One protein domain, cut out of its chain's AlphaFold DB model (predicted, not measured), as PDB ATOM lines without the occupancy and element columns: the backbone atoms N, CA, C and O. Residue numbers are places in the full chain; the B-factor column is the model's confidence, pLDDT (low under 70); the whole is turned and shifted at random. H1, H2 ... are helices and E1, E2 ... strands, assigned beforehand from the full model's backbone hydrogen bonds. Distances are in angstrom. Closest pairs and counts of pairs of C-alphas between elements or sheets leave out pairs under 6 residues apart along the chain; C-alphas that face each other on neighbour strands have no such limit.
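AT A GLANCE: This is residues 11 to 70 of the 77 residues of an uncharacterized protein of Actinophytocola oryzae (UniProt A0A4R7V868). Two helices, H1 and H2, meet as a V at the end of H1 and the early part of H2, and on the open side of this V a two-stranded ribbon, E1 and E2, joins the first and last strands of the printed part. A long loop links the helices at the closed side, and its residues 38 to 43 stick out. The printed part has 60 residues, with two named helices and two named strands in the order E1, H1, H2, E2; the sheet, E1 - E2, is antiparallel. The class is mixed, helices and strands, with under half of the residues in named elements. The whole is loose, with a radius of gyration of the C-alphas of 13.4 A and spans of 33 by 33 by 19 A.

IN THESE COORDINATES: E1 is residues 18 to 21, 10.2 A long, and its C-alpha 18 is at (0.650, 30.078, -25.319). H1 is residues 27 to 34, 10.3 A. H2 is residues 50 to 61, 16.2 A, beginning with C-alpha 50 at (1.806, 13.399, -7.533). E2 is residues 66 to 69, 10.2 A, ending with C-alpha 69 at (2.295, 32.689, -28.511).

HOW THE PARTS SIT: E1 and E2 are antiparallel neighbours at 172 degrees, with N 19 and O 68 at 2.8 A and N 68 and O 19 at 2.9 A, within hydrogen-bond range. H1 and H2 touch, H2 with residues 51 to 55 alone; their closest C-alphas, those of Leu 34 and Gln 51, are 5.4 A apart. Their lines stand at a steep tilt of 52 degrees, opposite ways. E1 and H2 are apart, and so are H1 and E2. In H1 and H2 every O i to N i+4 pair is within hydrogen-bond range.

THE WHOLE: The two C-alphas farthest apart, those of Gly 11 and Thr 63, are 35.8 A apart. The printed part has no cut. The link from H1 to H2, 15 residues, is long; those from E1 to H1 and from H2 to E2 are tight. The mean pLDDT of the printed part is 92.1, and no printed residue is under 70.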
ATOM      1  N   GLY A  11     -21.745  25.355 -25.523       88.31
ATOM      2  CA  GLY A  11     -20.351  24.916 -25.491       88.31
ATOM      3  C   GLY A  11     -19.467  25.910 -24.738       88.31
ATOM      4  O   GLY A  11     -19.772  27.101 -24.672       88.31
ATOM      5  N   PHE A  12     -18.348  25.425 -24.199       87.56
ATOM      6  CA  PHE A  12     -17.317  26.261 -23.585       87.56
ATOM      7  C   PHE A  12     -16.048  26.241 -24.435       87.56
ATOM      8  O   PHE A  12     -15.627  25.187 -24.905       87.56
ATOM      9  N   ALA A  13     -15.422  27.406 -24.598       88.25
ATOM     10  CA  ALA A  13     -14.129  27.538 -25.255       88.25
ATOM     11  C   ALA A  13     -13.056  27.905 -24.224       88.25
ATOM     12  O   ALA A  13     -13.217  28.861 -23.465       88.25
ATOM     13  N   ILE A  14     -11.949  27.160 -24.219       88.56
ATOM     14  CA  ILE A  14     -10.765  27.468 -23.411       88.56
ATOM     15  C   ILE A  14      -9.710  28.054 -24.357       88.56
ATOM     16  O   ILE A  14      -9.081  27.301 -25.104       88.56
ATOM     17  N   PRO A  15      -9.516  29.385 -24.385       90.38
ATOM     18  CA  PRO A  15      -8.566  29.993 -25.303       90.38
ATOM     19  C   PRO A  15      -7.131  29.658 -24.886       90.38
ATOM     20  O   PRO A  15      -6.658  30.062 -23.821       90.38
ATOM     21  N   ILE A  16      -6.413  28.958 -25.759       90.62
ATOM     22  CA  ILE A  16      -4.984  28.696 -25.593       90.62
ATOM     23  C   ILE A  16      -4.218  29.953 -26.013       90.62
ATOM     24  O   ILE A  16      -4.253  30.354 -27.172       90.62
ATOM     25  N   LYS A  17      -3.526  30.589 -25.062       92.62
ATOM     26  CA  LYS A  17      -2.754  31.828 -25.302       92.62
ATOM     27  C   LYS A  17      -1.292  31.565 -25.649       92.62
ATOM     28  O   LYS A  17      -0.639  32.382 -26.294       92.62
ATOM     29  N   ARG A  18      -0.755  30.446 -25.174       94.62
ATOM     30  CA  ARG A  18       0.650  30.078 -25.319       94.62
ATOM     31  C   ARG A  18       0.784  28.564 -25.300       94.62
ATOM     32  O   ARG A  18       0.143  27.911 -24.483       94.62
ATOM     33  N   VAL A  19       1.639  28.046 -26.169       94.44
ATOM     34  CA  VAL A  19       2.020  26.635 -26.243       94.44
ATOM     35  C   VAL A  19       3.534  26.549 -26.119       94.44
ATOM     36  O   VAL A  19       4.254  27.316 -26.759       94.44
ATOM     37  N   ARG A  20       4.005  25.624 -25.286       96.12
ATOM     38  CA  ARG A  20       5.419  25.281 -25.146       96.12
ATOM     39  C   ARG A  20       5.584  23.811 -25.452       96.12
ATOM     40  O   ARG A  20       4.811  22.994 -24.959       96.12
ATOM     41  N   GLU A  21       6.577  23.508 -26.264       96.06
ATOM     42  CA  GLU A  21       6.933  22.151 -26.641       96.06
ATOM     43  C   GLU A  21       8.256  21.784 -25.972       96.06
ATOM     44  O   GLU A  21       9.216  22.562 -25.995       96.06
ATOM     45  N   TYR A  22       8.283  20.602 -25.373       96.38
ATOM     46  CA  TYR A  22       9.429  20.021 -24.683       96.38
ATOM     47  C   TYR A  22       9.744  18.665 -25.317       96.38
ATOM     48  O   TYR A  22       8.859  18.092 -25.962       96.38
ATOM     49  N   PRO A  23      10.964  18.131 -25.134       95.19
ATOM     50  CA  PRO A  23      11.267  16.766 -25.541       95.19
ATOM     51  C   PRO A  23      10.234  15.795 -24.961       95.19
ATOM     52  O   PRO A  23       9.921  15.847 -23.772       95.19
ATOM     53  N   GLY A  24       9.665  14.956 -25.824       92.06
ATOM     54  CA  GLY A  24       8.657  13.982 -25.422       92.06
ATOM     55  C   GLY A  24       9.249  12.856 -24.577       92.06
ATOM     56  O   GLY A  24      10.436  12.551 -24.674       92.06
ATOM     57  N   LEU A  25       8.387  12.215 -23.791       91.38
ATOM     58  CA  LEU A  25       8.680  10.937 -23.146       91.38
ATOM     59  C   LEU A  25       8.233   9.796 -24.061       91.38
ATOM     60  O   LEU A  25       7.226   9.904 -24.769       91.38
ATOM     61  N   THR A  26       8.954   8.685 -24.017       92.62
ATOM     62  CA  THR A  26       8.491   7.427 -24.601       92.62
ATOM     63  C   THR A  26       7.261   6.906 -23.853       92.62
ATOM     64  O   THR A  26       6.989   7.276 -22.706       92.62
ATOM     65  N   ALA A  27       6.508   6.009 -24.495       90.12
ATOM     66  CA  ALA A  27       5.351   5.377 -23.865       90.12
ATOM     67  C   ALA A  27       5.735   4.615 -22.583       90.12
ATOM     68  O   ALA A  27       4.988   4.666 -21.607       90.12
ATOM     69  N   ASP A  28       6.905   3.971 -22.565       92.06
ATOM     70  CA  ASP A  28       7.389   3.193 -21.421       92.06
ATOM     71  C   ASP A  28       7.777   4.090 -20.237       92.06
ATOM     72  O   ASP A  28       7.399   3.807 -19.101       92.06
ATOM     73  N   GLU A  29       8.465   5.208 -20.486       91.88
ATOM     74  CA  GLU A  29       8.793   6.199 -19.446       91.88
ATOM     75  C   GLU A  29       7.528   6.816 -18.840       91.88
ATOM     76  O   GLU A  29       7.402   6.964 -17.616       91.88
ATOM     77  N   LEU A  30       6.558   7.136 -19.702       91.44
ATOM     78  CA  LEU A  30       5.281   7.688 -19.277       91.44
ATOM     79  C   LEU A  30       4.489   6.666 -18.451       91.44
ATOM     80  O   LEU A  30       4.004   7.007 -17.373       91.44
ATOM     81  N   ALA A  31       4.398   5.414 -18.907       90.56
ATOM     82  CA  ALA A  31       3.715   4.337 -18.193       90.56
ATOM     83  C   ALA A  31       4.391   4.006 -16.855       90.56
ATOM     84  O   ALA A  31       3.702   3.810 -15.854       90.56
ATOM     85  N   GLY A  32       5.726   4.004 -16.811       92.94
ATOM     86  CA  GLY A  32       6.493   3.788 -15.585       92.94
ATOM     87  C   GLY A  32       6.229   4.855 -14.521       92.94
ATOM     88  O   GLY A  32       6.137   4.531 -13.337       92.94
ATOM     89  N   THR A  33       6.040   6.110 -14.936       92.56
ATOM     90  CA  THR A  33       5.795   7.232 -14.013       92.56
ATOM     91  C   THR A  33       4.324   7.344 -13.608       92.56
ATOM     92  O   THR A  33       4.005   7.541 -12.435       92.56
ATOM     93  N   LEU A  34       3.410   7.210 -14.573       92.00
ATOM     94  CA  LEU A  34       1.969   7.336 -14.354       92.00
ATOM     95  C   LEU A  34       1.354   6.096 -13.691       92.00
ATOM     96  O   LEU A  34       0.339   6.205 -13.002       92.00
ATOM     97  N   GLY A  35       1.949   4.916 -13.870       89.25
ATOM     98  CA  GLY A  35       1.459   3.665 -13.301       89.25
ATOM     99  C   GLY A  35      -0.001   3.394 -13.671       89.25
ATOM    100  O   GLY A  35      -0.330   3.145 -14.825       89.25
ATOM    101  N   LYS A  36      -0.893   3.436 -12.672       86.56
ATOM    102  CA  LYS A  36      -2.343   3.204 -12.832       86.56
ATOM    103  C   LYS A  36      -3.148   4.485 -13.073       86.56
ATOM    104  O   LYS A  36      -4.367   4.476 -12.915       86.56
ATOM    105  N   PHE A  37      -2.495   5.604 -13.373       84.25
ATOM    106  CA  PHE A  37      -3.205   6.833 -13.691       84.25
ATOM    107  C   PHE A  37      -4.062   6.630 -14.944       84.25
ATOM    108  O   PHE A  37      -3.576   6.211 -15.995       84.25
ATOM    109  N   HIS A  38      -5.350   6.943 -14.827       84.25
ATOM    110  CA  HIS A  38      -6.289   6.890 -15.937       84.25
ATOM    111  C   HIS A  38      -6.506   8.299 -16.502       84.25
ATOM    112  O   HIS A  38      -6.622   9.246 -15.719       84.25
ATOM    113  N   PRO A  39      -6.602   8.459 -17.834       85.38
ATOM    114  CA  PRO A  39      -6.921   9.745 -18.440       85.38
ATOM    115  C   PRO A  39      -8.222  10.334 -17.865       85.38
ATOM    116  O   PRO A  39      -9.220   9.611 -17.765       85.38
ATOM    117  N   PRO A  40      -8.246  11.625 -17.487       87.81
ATOM    118  CA  PRO A  40      -9.448  12.248 -16.955       87.81
ATOM    119  C   PRO A  40     -10.515  12.381 -18.047       87.81
ATOM    120  O   PRO A  40     -10.226  12.775 -19.176       87.81
ATOM    121  N   GLN A  41     -11.774  12.124 -17.693       86.62
ATOM    122  CA  GLN A  41     -12.919  12.483 -18.532       86.62
ATOM    123  C   GLN A  41     -13.240  13.969 -18.327       86.62
ATOM    124  O   GLN A  41     -14.162  14.333 -17.601       86.62
ATOM    125  N   GLY A  42     -12.398  14.832 -18.901       88.50
ATOM    126  CA  GLY A  42     -12.457  16.284 -18.740       88.50
ATOM    127  C   GLY A  42     -11.093  16.851 -18.359       88.50
ATOM    128  O   GLY A  42     -10.097  16.589 -19.027       88.50
ATOM    129  N   TYR A  43     -11.044  17.628 -17.279       90.12
ATOM    130  CA  TYR A  43      -9.810  18.202 -16.748       90.12
ATOM    131  C   TYR A  43      -9.536  17.694 -15.332       90.12
ATOM    132  O   TYR A  43     -10.452  17.348 -14.588       90.12
ATOM    133  N   THR A  44      -8.262  17.676 -14.953       92.31
ATOM    134  CA  THR A  44      -7.835  17.439 -13.572       92.31
ATOM    135  C   THR A  44      -6.801  18.478 -13.153       92.31
ATOM    136  O   THR A  44      -6.182  19.126 -13.999       92.31
ATOM    137  N   LEU A  45      -6.625  18.646 -11.846       93.56
ATOM    138  CA  LEU A  45      -5.594  19.507 -11.281       93.56
ATOM    139  C   LEU A  45      -4.329  18.677 -11.034       93.56
ATOM    140  O   LEU A  45      -4.395  17.630 -10.392       93.56
ATOM    141  N   ILE A  46      -3.187  19.131 -11.558       93.25
ATOM    142  CA  ILE A  46      -1.908  18.399 -11.490       93.25
ATOM    143  C   ILE A  46      -1.465  18.170 -10.036       93.25
ATOM    144  O   ILE A  46      -1.013  17.081  -9.695       93.25
ATOM    145  N   ASP A  47      -1.657  19.164  -9.170       92.69
ATOM    146  CA  ASP A  47      -1.286  19.136  -7.748       92.69
ATOM    147  C   ASP A  47      -1.989  18.032  -6.937       92.69
ATOM    148  O   ASP A  47      -1.470  17.576  -5.918       92.69
ATOM    149  N   ARG A  48      -3.143  17.543  -7.406       92.88
ATOM    150  CA  ARG A  48      -3.875  16.422  -6.794       92.88
ATOM    151  C   ARG A  48      -3.346  15.049  -7.206       92.88
ATOM    152  O   ARG A  48      -3.798  14.040  -6.667       92.88
ATOM    153  N   HIS A  49      -2.402  14.993  -8.145       92.75
ATOM    154  CA  HIS A  49      -1.866  13.757  -8.705       92.75
ATOM    155  C   HIS A  49      -0.331  13.801  -8.719       92.75
ATOM    156  O   HIS A  49       0.260  14.203  -9.721       92.75
ATOM    157  N   PRO A  50       0.344  13.329  -7.650       92.56
ATOM    158  CA  PRO A  50       1.806  13.399  -7.533       92.56
ATOM    159  C   PRO A  50       2.562  12.798  -8.726       92.56
ATOM    160  O   PRO A  50       3.588  13.322  -9.149       92.56
ATOM    161  N   GLN A  51       2.023  11.729  -9.316       93.31
ATOM    162  CA  GLN A  51       2.571  11.089 -10.517       93.31
ATOM    163  C   GLN A  51       2.522  12.019 -11.735       93.31
ATOM    164  O   GLN A  51       3.494  12.120 -12.475       93.31
ATOM    165  N   LEU A  52       1.408  12.731 -11.924       93.44
ATOM    166  CA  LEU A  52       1.250  13.688 -13.016       93.44
ATOM    167  C   LEU A  52       2.142  14.916 -12.804       93.44
ATOM    168  O   LEU A  52       2.747  15.390 -13.760       93.44
ATOM    169  N   SER A  53       2.284  15.378 -11.555       94.94
ATOM    170  CA  SER A  53       3.248  16.431 -11.205       94.94
ATOM    171  C   SER A  53       4.669  16.022 -11.587       94.94
ATOM    172  O   SER A  53       5.335  16.765 -12.295       94.94
ATOM    173  N   SER A  54       5.090  14.804 -11.229       94.50
ATOM    174  CA  SER A  54       6.417  14.273 -11.566       94.50
ATOM    175  C   SER A  54       6.683  14.236 -13.079       94.50
ATOM    176  O   SER A  54       7.771  14.593 -13.538       94.50
ATOM    177  N   VAL A  55       5.677  13.860 -13.881       93.50
ATOM    178  CA  VAL A  55       5.767  13.917 -15.351       93.50
ATOM    179  C   VAL A  55       5.957  15.357 -15.833       93.50
ATOM    180  O   VAL A  55       6.834  15.615 -16.658       93.50
ATOM    181  N   CYS A  56       5.166  16.303 -15.321       94.31
ATOM    182  CA  CYS A  56       5.286  17.715 -15.684       94.31
ATOM    183  C   CYS A  56       6.646  18.307 -15.285       94.31
ATOM    184  O   CYS A  56       7.249  19.029 -16.082       94.31
ATOM    185  N   ASP A  57       7.151  17.975 -14.100       95.06
ATOM    186  CA  ASP A  57       8.464  18.413 -13.621       95.06
ATOM    187  C   ASP A  57       9.577  17.867 -14.528       95.06
ATOM    188  O   ASP A  57      10.453  18.612 -14.961       95.06
ATOM    189  N   SER A  58       9.488  16.590 -14.914       93.88
ATOM    190  CA  SER A  58      10.453  15.948 -15.818       93.88
ATOM    191  C   SER A  58      10.464  16.586 -17.211       93.88
ATOM    192  O   SER A  58      11.531  16.885 -17.745       93.88
ATOM    193  N   LEU A  59       9.285  16.850 -17.790       93.25
ATOM    194  CA  LEU A  59       9.160  17.519 -19.092       93.25
ATOM    195  C   LEU A  59       9.714  18.949 -19.055       93.25
ATOM    196  O   LEU A  59      10.409  19.372 -19.977       93.25
ATOM    197  N   THR A  60       9.409  19.699 -17.994       94.44
ATOM    198  CA  THR A  60       9.770  21.122 -17.889       94.44
ATOM    199  C   THR A  60      11.201  21.368 -17.412       94.44
ATOM    200  O   THR A  60      11.703  22.477 -17.593       94.44
ATOM    201  N   ALA A  61      11.879  20.352 -16.866       94.69
ATOM    202  CA  ALA A  61      13.307  20.397 -16.560       94.69
ATOM    203  C   ALA A  61      14.190  20.411 -17.823       94.69
ATOM    204  O   ALA A  61      15.331  20.875 -17.778       94.69
ATOM    205  N   ALA A  62      13.677  19.912 -18.951       93.50
ATOM    206  CA  ALA A  62      14.376  19.944 -20.227       93.50
ATOM    207  C   ALA A  62      14.298  21.327 -20.895       93.50
ATOM    208  O   ALA A  62      13.366  22.109 -20.690       93.50
ATOM    209  N   THR A  63      15.267  21.620 -21.766       95.00
ATOM    210  CA  THR A  63      15.238  22.837 -22.582       95.00
ATOM    211  C   THR A  63      14.011  22.830 -23.494       95.00
ATOM    212  O   THR A  63      13.800  21.895 -24.267       95.00
ATOM    213  N   MET A  64      13.223  23.902 -23.424       96.50
ATOM    214  CA  MET A  64      12.081  24.134 -24.306       96.50
ATOM    215  C   MET A  64      12.524  24.110 -25.774       96.50
ATOM    216  O   MET A  64      13.410  24.865 -26.170       96.50
ATOM    217  N   MET A  65      11.883  23.267 -26.583       97.12
ATOM    218  CA  MET A  65      12.188  23.119 -28.008       97.12
ATOM    219  C   MET A  65      11.556  24.232 -28.838       97.12
ATOM    220  O   MET A  65      12.156  24.731 -29.790       97.12
ATOM    221  N   ARG A  66      10.327  24.617 -28.484       96.75
ATOM    222  CA  ARG A  66       9.546  25.606 -29.224       96.75
ATOM    223  C   ARG A  66       8.578  26.333 -28.303       96.75
ATOM    224  O   ARG A  66       7.988  25.733 -27.408       96.75
ATOM    225  N   GLU A  67       8.363  27.614 -28.575       96.44
ATOM    226  CA  GLU A  67       7.272  28.395 -27.997       96.44
ATOM    227  C   GLU A  67       6.428  28.993 -29.124       96.44
ATOM    228  O   GLU A  67       6.952  29.508 -30.114       96.44
ATOM    229  N   LEU A  68       5.109  28.923 -28.971       95.19
ATOM    230  CA  LEU A  68       4.148  29.621 -29.812       95.19
ATOM    231  C   LEU A  68       3.259  30.471 -28.910       95.19
ATOM    232  O   LEU A  68       2.551  29.950 -28.049       95.19
ATOM    233  N   VAL A  69       3.264  31.781 -29.127       94.19
ATOM    234  CA  VAL A  69       2.295  32.689 -28.511       94.19
ATOM    235  C   VAL A  69       1.168  32.893 -29.511       94.19
ATOM    236  O   VAL A  69       1.390  33.416 -30.603       94.19
ATOM    237  N   ALA A  70      -0.034  32.441 -29.156       86.06
ATOM    238  CA  ALA A  70      -1.193  32.576 -30.021       86.06
ATOM    239  C   ALA A  70      -1.602  34.051 -30.075       86.06
ATOM    240  O   ALA A  70      -1.956  34.652 -29.057       86.06
TER     241      ALA A  70